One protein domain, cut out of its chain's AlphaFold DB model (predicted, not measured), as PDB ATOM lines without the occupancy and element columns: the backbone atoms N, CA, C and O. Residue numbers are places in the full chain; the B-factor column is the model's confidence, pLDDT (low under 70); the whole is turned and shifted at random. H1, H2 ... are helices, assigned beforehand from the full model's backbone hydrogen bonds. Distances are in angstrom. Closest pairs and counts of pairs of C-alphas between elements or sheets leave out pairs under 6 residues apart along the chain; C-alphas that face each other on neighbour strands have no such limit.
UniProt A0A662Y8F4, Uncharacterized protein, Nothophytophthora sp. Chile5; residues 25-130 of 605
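This is residues 25 to 130 of the 605 residues of an uncharacterized protein of Nothophytophthora sp. Chile5 (UniProt A0A662Y8F4). Four short helices, H1 to H4, make a compact head; the long helix H5 packs on it near its start, and its residues 97 to 130 stick out as an arm. The 106 printed residues, all helix in class, hold five named helices in chain order; the whole is extended, with radius of gyration 21.0 A, spanning 70 by 28 by 28 A.

Begin at H1, residues 25 to 37; with H2, residues 40 to 50, and H3, residues 55 to 66, it forms an up-and-down bundle, each helix running against the one before. H1 touches H3, closest at the C-alphas of Phe 27 and Gly 59, 5.6 A apart. H2 touches H4, residues 70 to 81, closest at C-alphas 49 and 81, 4.0 A. H3, the hub, forms a hairpin with H4, closest at C-alphas 65 and 73, 5.5 A. With residues 57 to 61 alone H3 touches H5, residues 85 to 130, at a steep tilt of 66 degrees, closest at C-alphas 57 and 92, 6.8 A. Each O i to N i+4 pair is within hydrogen-bond range in H2, H3 and H5, 8 of 9 in H1 and 7 of 8 in H4.

Find C-alpha 25 at (111.547, 87.209, 102.899), where H1 begins; H5 runs 67.5 A to C-alpha 130 at (128.716, 139.059, 85.870).

The printed part has no cut, its four links are tight, and pLDDT is under 70 at residues 25 and 128 to 130.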
ATOM      1  N   ASP A  25     112.669  86.766 102.058       50.88
ATOM      2  CA  ASP A  25     111.547  87.209 102.899       50.88
ATOM      3  C   ASP A  25     110.407  87.796 102.047       50.88
ATOM      4  O   ASP A  25     109.234  87.530 102.283       50.88
ATOM      5  N   ASN A  26     110.754  88.505 100.969       72.31
ATOM      6  CA  ASN A  26     109.797  89.090 100.022       72.31
ATOM      7  C   ASN A  26     109.213  88.052  99.027       72.31
ATOM      8  O   ASN A  26     108.207  88.306  98.368       72.31
ATOM      9  N   PHE A  27     109.820  86.867  98.871       82.69
ATOM     10  CA  PHE A  27     109.324  85.876  97.903       82.69
ATOM     11  C   PHE A  27     107.967  85.282  98.307       82.69
ATOM     12  O   PHE A  27     107.098  85.123  97.448       82.69
ATOM     13  N   GLY A  28     107.787  84.968  99.594       83.12
ATOM     14  CA  GLY A  28     106.551  84.379 100.114       83.12
ATOM     15  C   GLY A  28     105.351  85.312  99.949       83.12
ATOM     16  O   GLY A  28     104.341  84.916  99.366       83.12
ATOM     17  N   ASP A  29     105.501  86.565 100.377       84.19
ATOM     18  CA  ASP A  29     104.439  87.573 100.329       84.19
ATOM     19  C   ASP A  29     104.059  87.941  98.890       84.19
ATOM     20  O   ASP A  29     102.876  87.968  98.545       84.19
ATOM     21  N   LEU A  30     105.046  88.131  98.005       84.38
ATOM     22  CA  LEU A  30     104.796  88.406  96.587       84.38
ATOM     23  C   LEU A  30     104.097  87.229  95.884       84.38
ATOM     24  O   LEU A  30     103.210  87.435  95.052       84.38
ATOM     25  N   LEU A  31     104.468  85.988  96.218       88.44
ATOM     26  CA  LEU A  31     103.788  84.796  95.712       88.44
ATOM     27  C   LEU A  31     102.349  84.710  96.249       88.44
ATOM     28  O   LEU A  31     101.437  84.410  95.479       88.44
ATOM     29  N   ALA A  32     102.116  85.023  97.525       86.56
ATOM     30  CA  ALA A  32     100.777  85.061  98.110       86.56
ATOM     31  C   ALA A  32      99.890  86.139  97.456       86.56
ATOM     32  O   ALA A  32      98.757  85.839  97.075       86.56
ATOM     33  N   GLN A  33     100.411  87.353  97.246       87.06
ATOM     34  CA  GLN A  33      99.724  88.444  96.542       87.06
ATOM     35  C   GLN A  33      99.329  88.039  95.111       87.06
ATOM     36  O   GLN A  33      98.193  88.269  94.685       87.06
ATOM     37  N   LEU A  34     100.235  87.383  94.377       86.81
ATOM     38  CA  LEU A  34      99.958  86.868  93.034       86.81
ATOM     39  C   LEU A  34      98.882  85.775  93.043       86.81
ATOM     40  O   LEU A  34      97.944  85.830  92.253       86.81
ATOM     41  N   LEU A  35      98.964  84.802  93.952       88.62
ATOM     42  CA  LEU A  35      97.992  83.702  94.026       88.62
ATOM     43  C   LEU A  35      96.592  84.161  94.478       88.62
ATOM     44  O   LEU A  35      95.614  83.502  94.126       88.62
ATOM     45  N   GLN A  36      96.491  85.277  95.212       87.25
ATOM     46  CA  GLN A  36      95.222  85.917  95.600       87.25
ATOM     47  C   GLN A  36      94.598  86.792  94.500       87.25
ATOM     48  O   GLN A  36      93.388  87.018  94.520       87.25
ATOM     49  N   SER A  37      95.398  87.316  93.566       85.81
ATOM     50  CA  SER A  37      94.924  88.171  92.463       85.81
ATOM     51  C   SER A  37      94.658  87.395  91.168       85.81
ATOM     52  O   SER A  37      93.800  87.789  90.377       85.81
ATOM     53  N   LEU A  38      95.343  86.269  90.960       86.62
ATOM     54  CA  LEU A  38      95.143  85.384  89.816       86.62
ATOM     55  C   LEU A  38      93.894  84.481  89.981       86.62
ATOM     56  O   LEU A  38      93.661  83.927  91.057       86.62
ATOM     57  N   PRO A  39      93.108  84.243  88.908       87.56
ATOM     58  CA  PRO A  39      92.049  83.231  88.910       87.56
ATOM     59  C   PRO A  39      92.589  81.822  89.205       87.56
ATOM     60  O   PRO A  39      93.689  81.484  88.777       87.56
ATOM     61  N   ALA A  40      91.793  80.959  89.846       85.75
ATOM     62  CA  ALA A  40      92.244  79.660  90.372       85.75
ATOM     63  C   ALA A  40      93.046  78.782  89.382       85.75
ATOM     64  O   ALA A  40      94.083  78.227  89.748       85.75
ATOM     65  N   GLU A  41      92.623  78.688  88.116       86.25
ATOM     66  CA  GLU A  41      93.349  77.920  87.090       86.25
ATOM     67  C   GLU A  41      94.671  78.593  86.667       86.25
ATOM     68  O   GLU A  41      95.660  77.914  86.396       86.25
ATOM     69  N   ALA A  42      94.732  79.929  86.678       87.12
ATOM     70  CA  ALA A  42      95.973  80.669  86.466       87.12
ATOM     71  C   ALA A  42      96.947  80.466  87.640       87.12
ATOM     72  O   ALA A  42      98.123  80.203  87.407       87.12
ATOM     73  N   SER A  43      96.455  80.494  88.883       91.25
ATOM     74  CA  SER A  43      97.239  80.196  90.091       91.25
ATOM     75  C   SER A  43      97.806  78.770  90.071       91.25
ATOM     76  O   SER A  43      98.987  78.565  90.361       91.25
ATOM     77  N   ARG A  44      97.011  77.783  89.629       91.06
ATOM     78  CA  ARG A  44      97.454  76.388  89.446       91.06
ATOM     79  C   ARG A  44      98.569  76.269  88.402       91.06
ATOM     80  O   ARG A  44      99.603  75.657  88.672       91.06
ATOM     81  N   LEU A  45      98.391  76.884  87.229       92.12
ATOM     82  CA  LEU A  45      99.421  76.927  86.185       92.12
ATOM     83  C   LEU A  45     100.672  77.693  86.642       92.12
ATOM     84  O   LEU A  45     101.785  77.311  86.290       92.12
ATOM     85  N   PHE A  46     100.528  78.731  87.469       93.19
ATOM     86  CA  PHE A  46     101.664  79.496  87.976       93.19
ATOM     87  C   PHE A  46     102.542  78.663  88.915       93.19
ATOM     88  O   PHE A  46     103.756  78.609  88.711       93.19
ATOM     89  N   LEU A  47     101.950  77.901  89.839       92.06
ATOM     90  CA  LEU A  47     102.690  76.939  90.666       92.06
ATOM     91  C   LEU A  47     103.384  75.855  89.816       92.06
ATOM     92  O   LEU A  47     104.551  75.537  90.053       92.06
ATOM     93  N   MET A  48     102.732  75.356  88.756       90.38
ATOM     94  CA  MET A  48     103.385  74.459  87.787       90.38
ATOM     95  C   MET A  48     104.558  75.140  87.059       90.38
ATOM     96  O   MET A  48     105.583  74.501  86.805       90.38
ATOM     97  N   SER A  49     104.465  76.440  86.769       91.56
ATOM     98  CA  SER A  49     105.542  77.211  86.135       91.56
ATOM     99  C   SER A  49     106.782  77.344  87.030       91.56
ATOM    100  O   SER A  49     107.896  77.240  86.523       91.56
ATOM    101  N   LEU A  50     106.615  77.431  88.355       90.38
ATOM    102  CA  LEU A  50     107.722  77.535  89.319       90.38
ATOM    103  C   LEU A  50     108.472  76.201  89.538       90.38
ATOM    104  O   LEU A  50     109.621  76.198  89.974       90.38
ATOM    105  N   SER A  51     107.874  75.057  89.185       90.44
ATOM    106  CA  SER A  51     108.516  73.742  89.360       90.44
ATOM    107  C   SER A  51     109.860  73.613  88.608       90.44
ATOM    108  O   SER A  51     109.969  73.940  87.423       90.44
ATOM    109  N   GLY A  52     110.900  73.132  89.300       86.44
ATOM    110  CA  GLY A  52     112.261  72.966  88.757       86.44
ATOM    111  C   GLY A  52     113.135  74.233  88.733       86.44
ATOM    112  O   GLY A  52     114.293  74.170  88.302       86.44
ATOM    113  N   LEU A  53     112.619  75.375  89.197       88.75
ATOM    114  CA  LEU A  53     113.390  76.604  89.394       88.75
ATOM    115  C   LEU A  53     113.961  76.679  90.817       88.75
ATOM    116  O   LEU A  53     113.392  76.142  91.763       88.75
ATOM    117  N   SER A  54     115.094  77.364  90.970       88.56
ATOM    118  CA  SER A  54     115.620  77.757  92.285       88.56
ATOM    119  C   SER A  54     114.783  78.890  92.912       88.56
ATOM    120  O   SER A  54     114.021  79.550  92.195       88.56
ATOM    121  N   PRO A  55     114.919  79.180  94.223       83.19
ATOM    122  CA  PRO A  55     114.178  80.267  94.872       83.19
ATOM    123  C   PRO A  55     114.396  81.642  94.218       83.19
ATOM    124  O   PRO A  55     113.433  82.363  93.981       83.19
ATOM    125  N   GLY A  56     115.633  81.980  93.829       84.62
ATOM    126  CA  GLY A  56     115.932  83.244  93.139       84.62
ATOM    127  C   GLY A  56     115.342  83.326  91.724       84.62
ATOM    128  O   GLY A  56     114.739  84.331  91.356       84.62
ATOM    129  N   GLU A  57     115.435  82.242  90.944       88.12
ATOM    130  CA  GLU A  57     114.781  82.142  89.626       88.12
ATOM    131  C   GLU A  57     113.248  82.261  89.742       88.12
ATOM    132  O   GLU A  57     112.604  82.908  88.916       88.12
ATOM    133  N   SER A  58     112.672  81.679  90.796       89.38
ATOM    134  CA  SER A  58     111.244  81.761  91.119       89.38
ATOM    135  C   SER A  58     110.826  83.188  91.488       89.38
ATOM    136  O   SER A  58     109.838  83.697  90.959       89.38
ATOM    137  N   GLY A  59     111.602  83.869  92.338       88.06
ATOM    138  CA  GLY A  59     111.345  85.253  92.743       88.06
ATOM    139  C   GLY A  59     111.433  86.253  91.594       88.06
ATOM    140  O   GLY A  59     110.586  87.141  91.486       88.06
ATOM    141  N   GLU A  60     112.382  86.082  90.672       88.62
ATOM    142  CA  GLU A  60     112.439  86.887  89.447       88.62
ATOM    143  C   GLU A  60     111.223  86.678  88.539       88.62
ATOM    144  O   GLU A  60     110.721  87.648  87.963       88.62
ATOM    145  N   LEU A  61     110.717  85.443  88.436       89.38
ATOM    146  CA  LEU A  61     109.507  85.158  87.670       89.38
ATOM    147  C   LEU A  61     108.270  85.797  88.321       89.38
ATOM    148  O   LEU A  61     107.510  86.460  87.613       89.38
ATOM    149  N   CYS A  62     108.109  85.704  89.648       90.12
ATOM    150  CA  CYS A  62     107.059  86.418  90.389       90.12
ATOM    151  C   CYS A  62     107.120  87.931  90.139       90.12
ATOM    152  O   CYS A  62     106.153  88.520  89.658       90.12
ATOM    153  N   ARG A  63     108.289  88.554  90.352       87.31
ATOM    154  CA  ARG A  63     108.504  89.997  90.121       87.31
ATOM    155  C   ARG A  63     108.299  90.410  88.670       87.31
ATOM    156  O   ARG A  63     108.193  91.603  88.396       87.31
ATOM    157  N   TYR A  64     108.324  89.490  87.711       88.69
ATOM    158  CA  TYR A  64     108.005  89.797  86.321       88.69
ATOM    159  C   TYR A  64     106.513  89.674  86.025       88.69
ATOM    160  O   TYR A  64     105.966  90.560  85.375       88.69
ATOM    161  N   VAL A  65     105.858  88.620  86.521       88.69
ATOM    162  CA  VAL A  65     104.412  88.413  86.364       88.69
ATOM    163  C   VAL A  65     103.623  89.535  87.047       88.69
ATOM    164  O   VAL A  65     102.743  90.102  86.410       88.69
ATOM    165  N   ASP A  66     103.997  89.943  88.260       86.62
ATOM    166  CA  ASP A  66     103.372  91.063  88.984       86.62
ATOM    167  C   ASP A  66     103.412  92.387  88.186       86.62
ATOM    168  O   ASP A  66     102.408  93.082  88.053       86.62
ATOM    169  N   ARG A  67     104.534  92.674  87.509       85.12
ATOM    170  CA  ARG A  67     104.691  93.857  86.635       85.12
ATOM    171  C   ARG A  67     104.069  93.708  85.235       85.12
ATOM    172  O   ARG A  67     104.166  94.635  84.423       85.12
ATOM    173  N   LEU A  68     103.444  92.576  84.908       85.94
ATOM    174  CA  LEU A  68     102.655  92.406  83.684       85.94
ATOM    175  C   LEU A  68     101.176  92.703  83.946       85.94
ATOM    176  O   LEU A  68     100.637  92.375  84.991       85.94
ATOM    177  N   ARG A  69     100.492  93.247  82.932       80.19
ATOM    178  CA  ARG A  69      99.022  93.338  82.920       80.19
ATOM    179  C   ARG A  69      98.400  91.958  82.705       80.19
ATOM    180  O   ARG A  69      98.968  91.144  81.974       80.19
ATOM    181  N   ASP A  70      97.211  91.754  83.247       81.12
ATOM    182  CA  ASP A  70      96.467  90.493  83.378       81.12
ATOM    183  C   ASP A  70      96.435  89.669  82.070       81.12
ATOM    184  O   ASP A  70      96.805  88.494  82.035       81.12
ATOM    185  N   GLU A  71      96.114  90.324  80.942       76.69
ATOM    186  CA  GLU A  71      96.093  89.745  79.582       76.69
ATOM    187  C   GLU A  71      97.414  89.068  79.160       76.69
ATOM    188  O   GLU A  71      97.445  88.177  78.302       76.69
ATOM    189  N   LYS A  72      98.533  89.544  79.718       86.19
ATOM    190  CA  LYS A  72      99.894  89.057  79.465       86.19
ATOM    191  C   LYS A  72     100.361  88.103  80.559       86.19
ATOM    192  O   LYS A  72     101.062  87.153  80.218       86.19
ATOM    193  N   GLN A  73      99.943  88.311  81.813       86.56
ATOM    194  CA  GLN A  73     100.217  87.398  82.928       86.56
ATOM    195  C   GLN A  73      99.812  85.970  82.562       86.56
ATOM    196  O   GLN A  73     100.676  85.102  82.472       86.56
ATOM    197  N   PHE A  74      98.534  85.737  82.235       88.06
ATOM    198  CA  PHE A  74      98.031  84.390  81.938       88.06
ATOM    199  C   PHE A  74      98.778  83.713  80.778       88.06
ATOM    200  O   PHE A  74      99.074  82.520  80.830       88.06
ATOM    201  N   ARG A  75      99.147  84.479  79.742       89.62
ATOM    202  CA  ARG A  75      99.881  83.958  78.579       89.62
ATOM    203  C   ARG A  75     101.313  83.543  78.927       89.62
ATOM    204  O   ARG A  75     101.769  82.512  78.442       89.62
ATOM    205  N   VAL A  76     102.010  84.326  79.755       90.69
ATOM    206  CA  VAL A  76     103.365  83.999  80.232       90.69
ATOM    207  C   VAL A  76     103.323  82.836  81.221       90.69
ATOM    208  O   VAL A  76     104.099  81.900  81.070       90.69
ATOM    209  N   ILE A  77     102.377  82.849  82.166       91.50
ATOM    210  CA  ILE A  77     102.134  81.760  83.123       91.50
ATOM    211  C   ILE A  77     101.920  80.436  82.383       91.50
ATOM    212  O   ILE A  77     102.635  79.471  82.645       91.50
ATOM    213  N   LYS A  78     100.994  80.399  81.415       91.25
ATOM    214  CA  LYS A  78     100.697  79.190  80.637       91.25
ATOM    215  C   LYS A  78     101.917  78.703  79.844       91.25
ATOM    216  O   LYS A  78     102.293  77.543  79.977       91.25
ATOM    217  N   ALA A  79     102.579  79.587  79.096       91.12
ATOM    218  CA  ALA A  79     103.760  79.220  78.309       91.12
ATOM    219  C   ALA A  79     104.938  78.730  79.178       91.12
ATOM    220  O   ALA A  79     105.696  77.862  78.755       91.12
ATOM    221  N   MET A  80     105.087  79.256  80.398       91.88
ATOM    222  CA  MET A  80     106.090  78.785  81.357       91.88
ATOM    223  C   MET A  80     105.683  77.465  82.027       91.88
ATOM    224  O   MET A  80     106.553  76.647  82.301       91.88
ATOM    225  N   ALA A  81     104.390  77.218  82.262       91.12
ATOM    226  CA  ALA A  81     103.883  75.941  82.774       91.12
ATOM    227  C   ALA A  81     104.040  74.789  81.762       91.12
ATOM    228  O   ALA A  81     104.315  73.661  82.159       91.12
ATOM    229  N   GLU A  82     103.909  75.086  80.466       92.06
ATOM    230  CA  GLU A  82     104.068  74.138  79.349       92.06
ATOM    231  C   GLU A  82     105.543  73.941  78.914       92.06
ATOM    232  O   GLU A  82     105.837  73.089  78.078       92.06
ATOM    233  N   SER A  83     106.489  74.707  79.476       93.00
ATOM    234  CA  SER A  83     107.920  74.665  79.129       93.00
ATOM    235  C   SER A  83     108.720  73.647  79.951       93.00
ATOM    236  O   SER A  83     108.531  73.521  81.163       93.00
ATOM    237  N   THR A  84     109.742  73.036  79.334       94.62
ATOM    238  CA  THR A  84     110.795  72.306  80.071       94.62
ATOM    239  C   THR A  84     111.564  73.241  81.010       94.62
ATOM    240  O   THR A  84     111.575  74.464  80.818       94.62
ATOM    241  N   VAL A  85     112.242  72.673  82.013       91.12
ATOM    242  CA  VAL A  85     113.004  73.426  83.025       91.12
ATOM    243  C   VAL A  85     114.112  74.270  82.384       91.12
ATOM    244  O   VAL A  85     114.302  75.429  82.746       91.12
ATOM    245  N   GLU A  86     114.786  73.746  81.366       90.25
ATOM    246  CA  GLU A  86     115.832  74.435  80.602       90.25
ATOM    247  C   GLU A  86     115.245  75.628  79.839       90.25
ATOM    248  O   GLU A  86     115.852  76.700  79.795       90.25
ATOM    249  N   GLY A  87     114.038  75.470  79.284       90.31
ATOM    250  CA  GLY A  87     113.280  76.550  78.654       90.31
ATOM    251  C   GLY A  87     112.918  77.660  79.645       90.31
ATOM    252  O   GLY A  87     113.195  78.831  79.368       90.31
ATOM    253  N   LYS A  88     112.419  77.299  80.838       91.00
ATOM    254  CA  LYS A  88     112.111  78.250  81.923       91.00
ATOM    255  C   LYS A  88     113.358  79.041  82.342       91.00
ATOM    256  O   LYS A  88     113.328  80.270  82.412       91.00
ATOM    257  N   LYS A  89     114.491  78.359  82.547       90.88
ATOM    258  CA  LYS A  89     115.770  78.991  82.927       90.88
ATOM    259  C   LYS A  89     116.334  79.874  81.812       90.88
ATOM    260  O   LYS A  89     116.780  80.991  82.071       90.88
ATOM    261  N   LYS A  90     116.240  79.444  80.550       92.69
ATOM    262  CA  LYS A  90     116.627  80.251  79.377       92.69
ATOM    263  C   LYS A  90     115.754  81.503  79.216       92.69
ATOM    264  O   LYS A  90     116.274  82.550  78.823       92.69
ATOM    265  N   PHE A  91     114.465  81.424  79.549       92.19
ATOM    266  CA  PHE A  91     113.564  82.576  79.600       92.19
ATOM    267  C   PHE A  91     113.996  83.578  80.681       92.19
ATOM    268  O   PHE A  91     114.179  84.756  80.374       92.19
ATOM    269  N   ILE A  92     114.263  83.113  81.906       90.75
ATOM    270  CA  ILE A  92     114.726  83.959  83.022       90.75
ATOM    271  C   ILE A  92     116.093  84.597  82.710       90.75
ATOM    272  O   ILE A  92     116.288  85.793  82.916       90.75
ATOM    273  N   LEU A  93     117.019  83.874  82.075       89.94
ATOM    274  CA  LEU A  93     118.287  84.447  81.599       89.94
ATOM    275  C   LEU A  93     118.103  85.506  80.492       89.94
ATOM    276  O   LEU A  93     118.879  86.462  80.424       89.94
ATOM    277  N   ASN A  94     117.090  85.382  79.627       92.19
ATOM    278  CA  ASN A  94     116.739  86.429  78.657       92.19
ATOM    279  C   ASN A  94     116.123  87.658  79.348       92.19
ATOM    280  O   ASN A  94     116.415  88.794  78.973       92.19
ATOM    281  N   LEU A  95     115.304  87.418  80.371       88.75
ATOM    282  CA  LEU A  95     114.644  88.429  81.186       88.75
ATOM    283  C   LEU A  95     115.654  89.270  81.987       88.75
ATOM    284  O   LEU A  95     115.622  90.495  81.878       88.75
ATOM    285  N   ARG A  96     116.614  88.635  82.677       88.38
ATOM    286  CA  ARG A  96     117.751  89.305  83.342       88.38
ATOM    287  C   ARG A  96     118.481  90.256  82.393       88.38
ATOM    288  O   ARG A  96     118.668  91.428  82.705       88.38
ATOM    289  N   LYS A  97     118.831  89.780  81.190       89.62
ATOM    290  CA  LYS A  97     119.512  90.596  80.167       89.62
ATOM    291  C   LYS A  97     118.680  91.803  79.719       89.62
ATOM    292  O   LYS A  97     119.243  92.874  79.522       89.62
ATOM    293  N   LYS A  98     117.356  91.659  79.592       86.19
ATOM    294  CA  LYS A  98     116.455  92.780  79.271       86.19
ATOM    295  C   LYS A  98     116.385  93.812  80.397       86.19
ATOM    296  O   LYS A  98     116.455  95.000  80.103       86.19
ATOM    297  N   PHE A  99     116.305  93.379  81.657       87.50
ATOM    298  CA  PHE A  99     116.311  94.305  82.792       87.50
ATOM    299  C   PHE A  99     117.635  95.060  82.928       87.50
ATOM    300  O   PHE A  99     117.595  96.270  83.121       87.50
ATOM    301  N   LEU A 100     118.785  94.406  82.727       86.75
ATOM    302  CA  LEU A 100     120.091  95.080  82.728       86.75
ATOM    303  C   LEU A 100     120.189  96.166  81.642       86.75
ATOM    304  O   LEU A 100     120.627  97.277  81.925       86.75
ATOM    305  N   VAL A 101     119.724  95.889  80.417       89.69
ATOM    306  CA  VAL A 101     119.685  96.893  79.332       89.69
ATOM    307  C   VAL A 101     118.721  98.042  79.655       89.69
ATOM    308  O   VAL A 101     119.032  99.200  79.382       89.69
ATOM    309  N   GLN A 102     117.569  97.753  80.266       85.62
ATOM    310  CA  GLN A 102     116.623  98.785  80.696       85.62
ATOM    311  C   GLN A 102     117.201  99.664  81.818       85.62
ATOM    312  O   GLN A 102     117.048 100.880  81.769       85.62
ATOM    313  N   GLN A 103     117.887  99.068  82.796       85.81
ATOM    314  CA  GLN A 103     118.529  99.777  83.904       85.81
ATOM    315  C   GLN A 103     119.686 100.655  83.413       85.81
ATOM    316  O   GLN A 103     119.756 101.822  83.787       85.81
ATOM    317  N   ALA A 104     120.532 100.141  82.514       90.25
ATOM    318  CA  ALA A 104     121.604 100.917  81.890       90.25
ATOM    319  C   ALA A 104     121.061 102.136  81.123       90.25
ATOM    320  O   ALA A 104     121.585 103.235  81.279       90.25
ATOM    321  N   LYS A 105     119.966 101.974  80.364       93.12
ATOM    322  CA  LYS A 105     119.322 103.094  79.660       93.12
ATOM    323  C   LYS A 105     118.708 104.130  80.615       93.12
ATOM    324  O   LYS A 105     118.713 105.316  80.305       93.12
ATOM    325  N   LEU A 106     118.169 103.707  81.761       89.31
ATOM    326  CA  LEU A 106     117.666 104.644  82.774       89.31
ATOM    327  C   LEU A 106     118.813 105.439  83.414       89.31
ATOM    328  O   LEU A 106     118.706 106.657  83.512       89.31
ATOM    329  N   ALA A 107     119.930 104.783  83.741       92.25
ATOM    330  CA  ALA A 107     121.128 105.450  84.254       92.25
ATOM    331  C   ALA A 107     121.751 106.425  83.231       92.25
ATOM    332  O   ALA A 107     122.188 107.509  83.606       92.25
ATOM    333  N   GLU A 108     121.745 106.084  81.937       94.19
ATOM    334  CA  GLU A 108     122.174 106.976  80.846       94.19
ATOM    335  C   GLU A 108     121.309 108.249  80.772       94.19
ATOM    336  O   GLU A 108     121.842 109.354  80.664       94.19
ATOM    337  N   VAL A 109     119.982 108.115  80.896       94.06
ATOM    338  CA  VAL A 109     119.059 109.264  80.950       94.06
ATOM    339  C   VAL A 109     119.298 110.109  82.204       94.06
ATOM    340  O   VAL A 109     119.407 111.326  82.086       94.06
ATOM    341  N   GLN A 110     119.452 109.489  83.376       93.25
ATOM    342  CA  GLN A 110     119.720 110.201  84.632       93.25
ATOM    343  C   GLN A 110     121.042 110.981  84.576       93.25
ATOM    344  O   GLN A 110     121.058 112.174  84.866       93.25
ATOM    345  N   ALA A 111     122.126 110.366  84.092       93.38
ATOM    346  CA  ALA A 111     123.406 111.051  83.901       93.38
ATOM    347  C   ALA A 111     123.304 112.216  82.894       93.38
ATOM    348  O   ALA A 111     123.963 113.247  83.052       93.38
ATOM    349  N   GLN A 112     122.460 112.092  81.863       93.19
ATOM    350  CA  GLN A 112     122.208 113.178  80.915       93.19
ATOM    351  C   GLN A 112     121.383 114.319  81.541       93.19
ATOM    352  O   GLN A 112     121.650 115.489  81.249       93.19
ATOM    353  N   GLU A 113     120.417 114.009  82.408       93.12
ATOM    354  CA  GLU A 113     119.647 114.987  83.188       93.12
ATOM    355  C   GLU A 113     120.527 115.722  84.211       93.12
ATOM    356  O   GLU A 113     120.464 116.949  84.295       93.12
ATOM    357  N   GLU A 114     121.426 115.016  84.900       93.12
ATOM    358  CA  GLU A 114     122.433 115.598  85.798       93.12
ATOM    359  C   GLU A 114     123.384 116.545  85.052       93.12
ATOM    360  O   GLU A 114     123.554 117.694  85.462       93.12
ATOM    361  N   GLN A 115     123.936 116.137  83.902       92.50
ATOM    362  CA  GLN A 115     124.778 117.009  83.065       92.50
ATOM    363  C   GLN A 115     124.027 118.250  82.557       92.50
ATOM    364  O   GLN A 115     124.601 119.345  82.468       92.50
ATOM    365  N   ASN A 116     122.735 118.112  82.242       92.25
ATOM    366  CA  ASN A 116     121.877 119.235  81.867       92.25
ATOM    367  C   ASN A 116     121.638 120.178  83.059       92.25
ATOM    368  O   ASN A 116     121.708 121.402  82.897       92.25
ATOM    369  N   MET A 117     121.424 119.630  84.259       92.75
ATOM    370  CA  MET A 117     121.243 120.395  85.493       92.75
ATOM    371  C   MET A 117     122.528 121.125  85.901       92.75
ATOM    372  O   MET A 117     122.481 122.330  86.155       92.75
ATOM    373  N   GLU A 118     123.688 120.464  85.867       91.81
ATOM    374  CA  GLU A 118     124.990 121.110  86.062       91.81
ATOM    375  C   GLU A 118     125.211 122.240  85.056       91.81
ATOM    376  O   GLU A 118     125.630 123.334  85.431       91.81
ATOM    377  N   SER A 119     124.920 122.001  83.773       88.62
ATOM    378  CA  SER A 119     125.055 123.010  82.719       88.62
ATOM    379  C   SER A 119     124.158 124.223  82.977       88.62
ATOM    380  O   SER A 119     124.562 125.359  82.726       88.62
ATOM    381  N   HIS A 120     122.955 124.007  83.512       87.88
ATOM    382  CA  HIS A 120     122.046 125.070  83.924       87.88
ATOM    383  C   HIS A 120     122.561 125.829  85.164       87.88
ATOM    384  O   HIS A 120     122.581 127.062  85.163       87.88
ATOM    385  N   ILE A 121     123.063 125.121  86.182       90.06
ATOM    386  CA  ILE A 121     123.668 125.711  87.388       90.06
ATOM    387  C   ILE A 121     124.897 126.556  87.023       90.06
ATOM    388  O   ILE A 121     124.982 127.710  87.438       90.06
ATOM    389  N   LYS A 122     125.800 126.036  86.184       89.19
ATOM    390  CA  LYS A 122     127.010 126.732  85.711       89.19
ATOM    391  C   LYS A 122     126.661 128.004  84.921       89.19
ATOM    392  O   LYS A 122     127.286 129.041  85.132       89.19
ATOM    393  N   ARG A 123     125.606 127.984  84.091       83.38
ATOM    394  CA  ARG A 123     125.069 129.192  83.420       83.38
ATOM    395  C   ARG A 123     124.502 130.208  84.421       83.38
ATOM    396  O   ARG A 123     124.799 131.394  84.304       83.38
ATOM    397  N   LYS A 124     123.733 129.762  85.423       82.31
ATOM    398  CA  LYS A 124     123.173 130.635  86.473       82.31
ATOM    399  C   LYS A 124     124.269 131.267  87.343       82.31
ATOM    400  O   LYS A 124     124.200 132.453  87.649       82.31
ATOM    401  N   GLN A 125     125.310 130.507  87.683       79.94
ATOM    402  CA  GLN A 125     126.495 131.007  88.388       79.94
ATOM    403  C   GLN A 125     127.263 132.042  87.556       79.94
ATOM    404  O   GLN A 125     127.653 133.073  88.100       79.94
ATOM    405  N   ALA A 126     127.431 131.823  86.246       75.31
ATOM    406  CA  ALA A 126     128.067 132.796  85.358       75.31
ATOM    407  C   ALA A 126     127.295 134.127  85.303       75.31
ATOM    408  O   ALA A 126     127.900 135.183  85.468       75.31
ATOM    409  N   LEU A 127     125.963 134.087  85.161       70.94
ATOM    410  CA  LEU A 127     125.112 135.287  85.175       70.94
ATOM    411  C   LEU A 127     125.215 136.056  86.504       70.94
ATOM    412  O   LEU A 127     125.434 137.269  86.502       70.94
ATOM    413  N   ASN A 128     125.153 135.354  87.641       65.44
ATOM    414  CA  ASN A 128     125.342 135.972  88.958       65.44
ATOM    415  C   ASN A 128     126.756 136.568  89.123       65.44
ATOM    416  O   ASN A 128     126.910 137.636  89.715       65.44
ATOM    417  N   GLY A 129     127.784 135.909  88.577       57.00
ATOM    418  CA  GLY A 129     129.172 136.380  88.603       57.00
ATOM    419  C   GLY A 129     129.423 137.630  87.751       57.00
ATOM    420  O   GLY A 129     130.271 138.444  88.111       57.00
ATOM    421  N   MET A 130     128.668 137.824  86.664       53.75
ATOM    422  CA  MET A 130     128.716 139.059  85.870       53.75
ATOM    423  C   MET A 130     128.120 140.238  86.655       53.75
ATOM    424  O   MET A 130     128.753 141.285  86.762       53.75
TER     425      MET A 130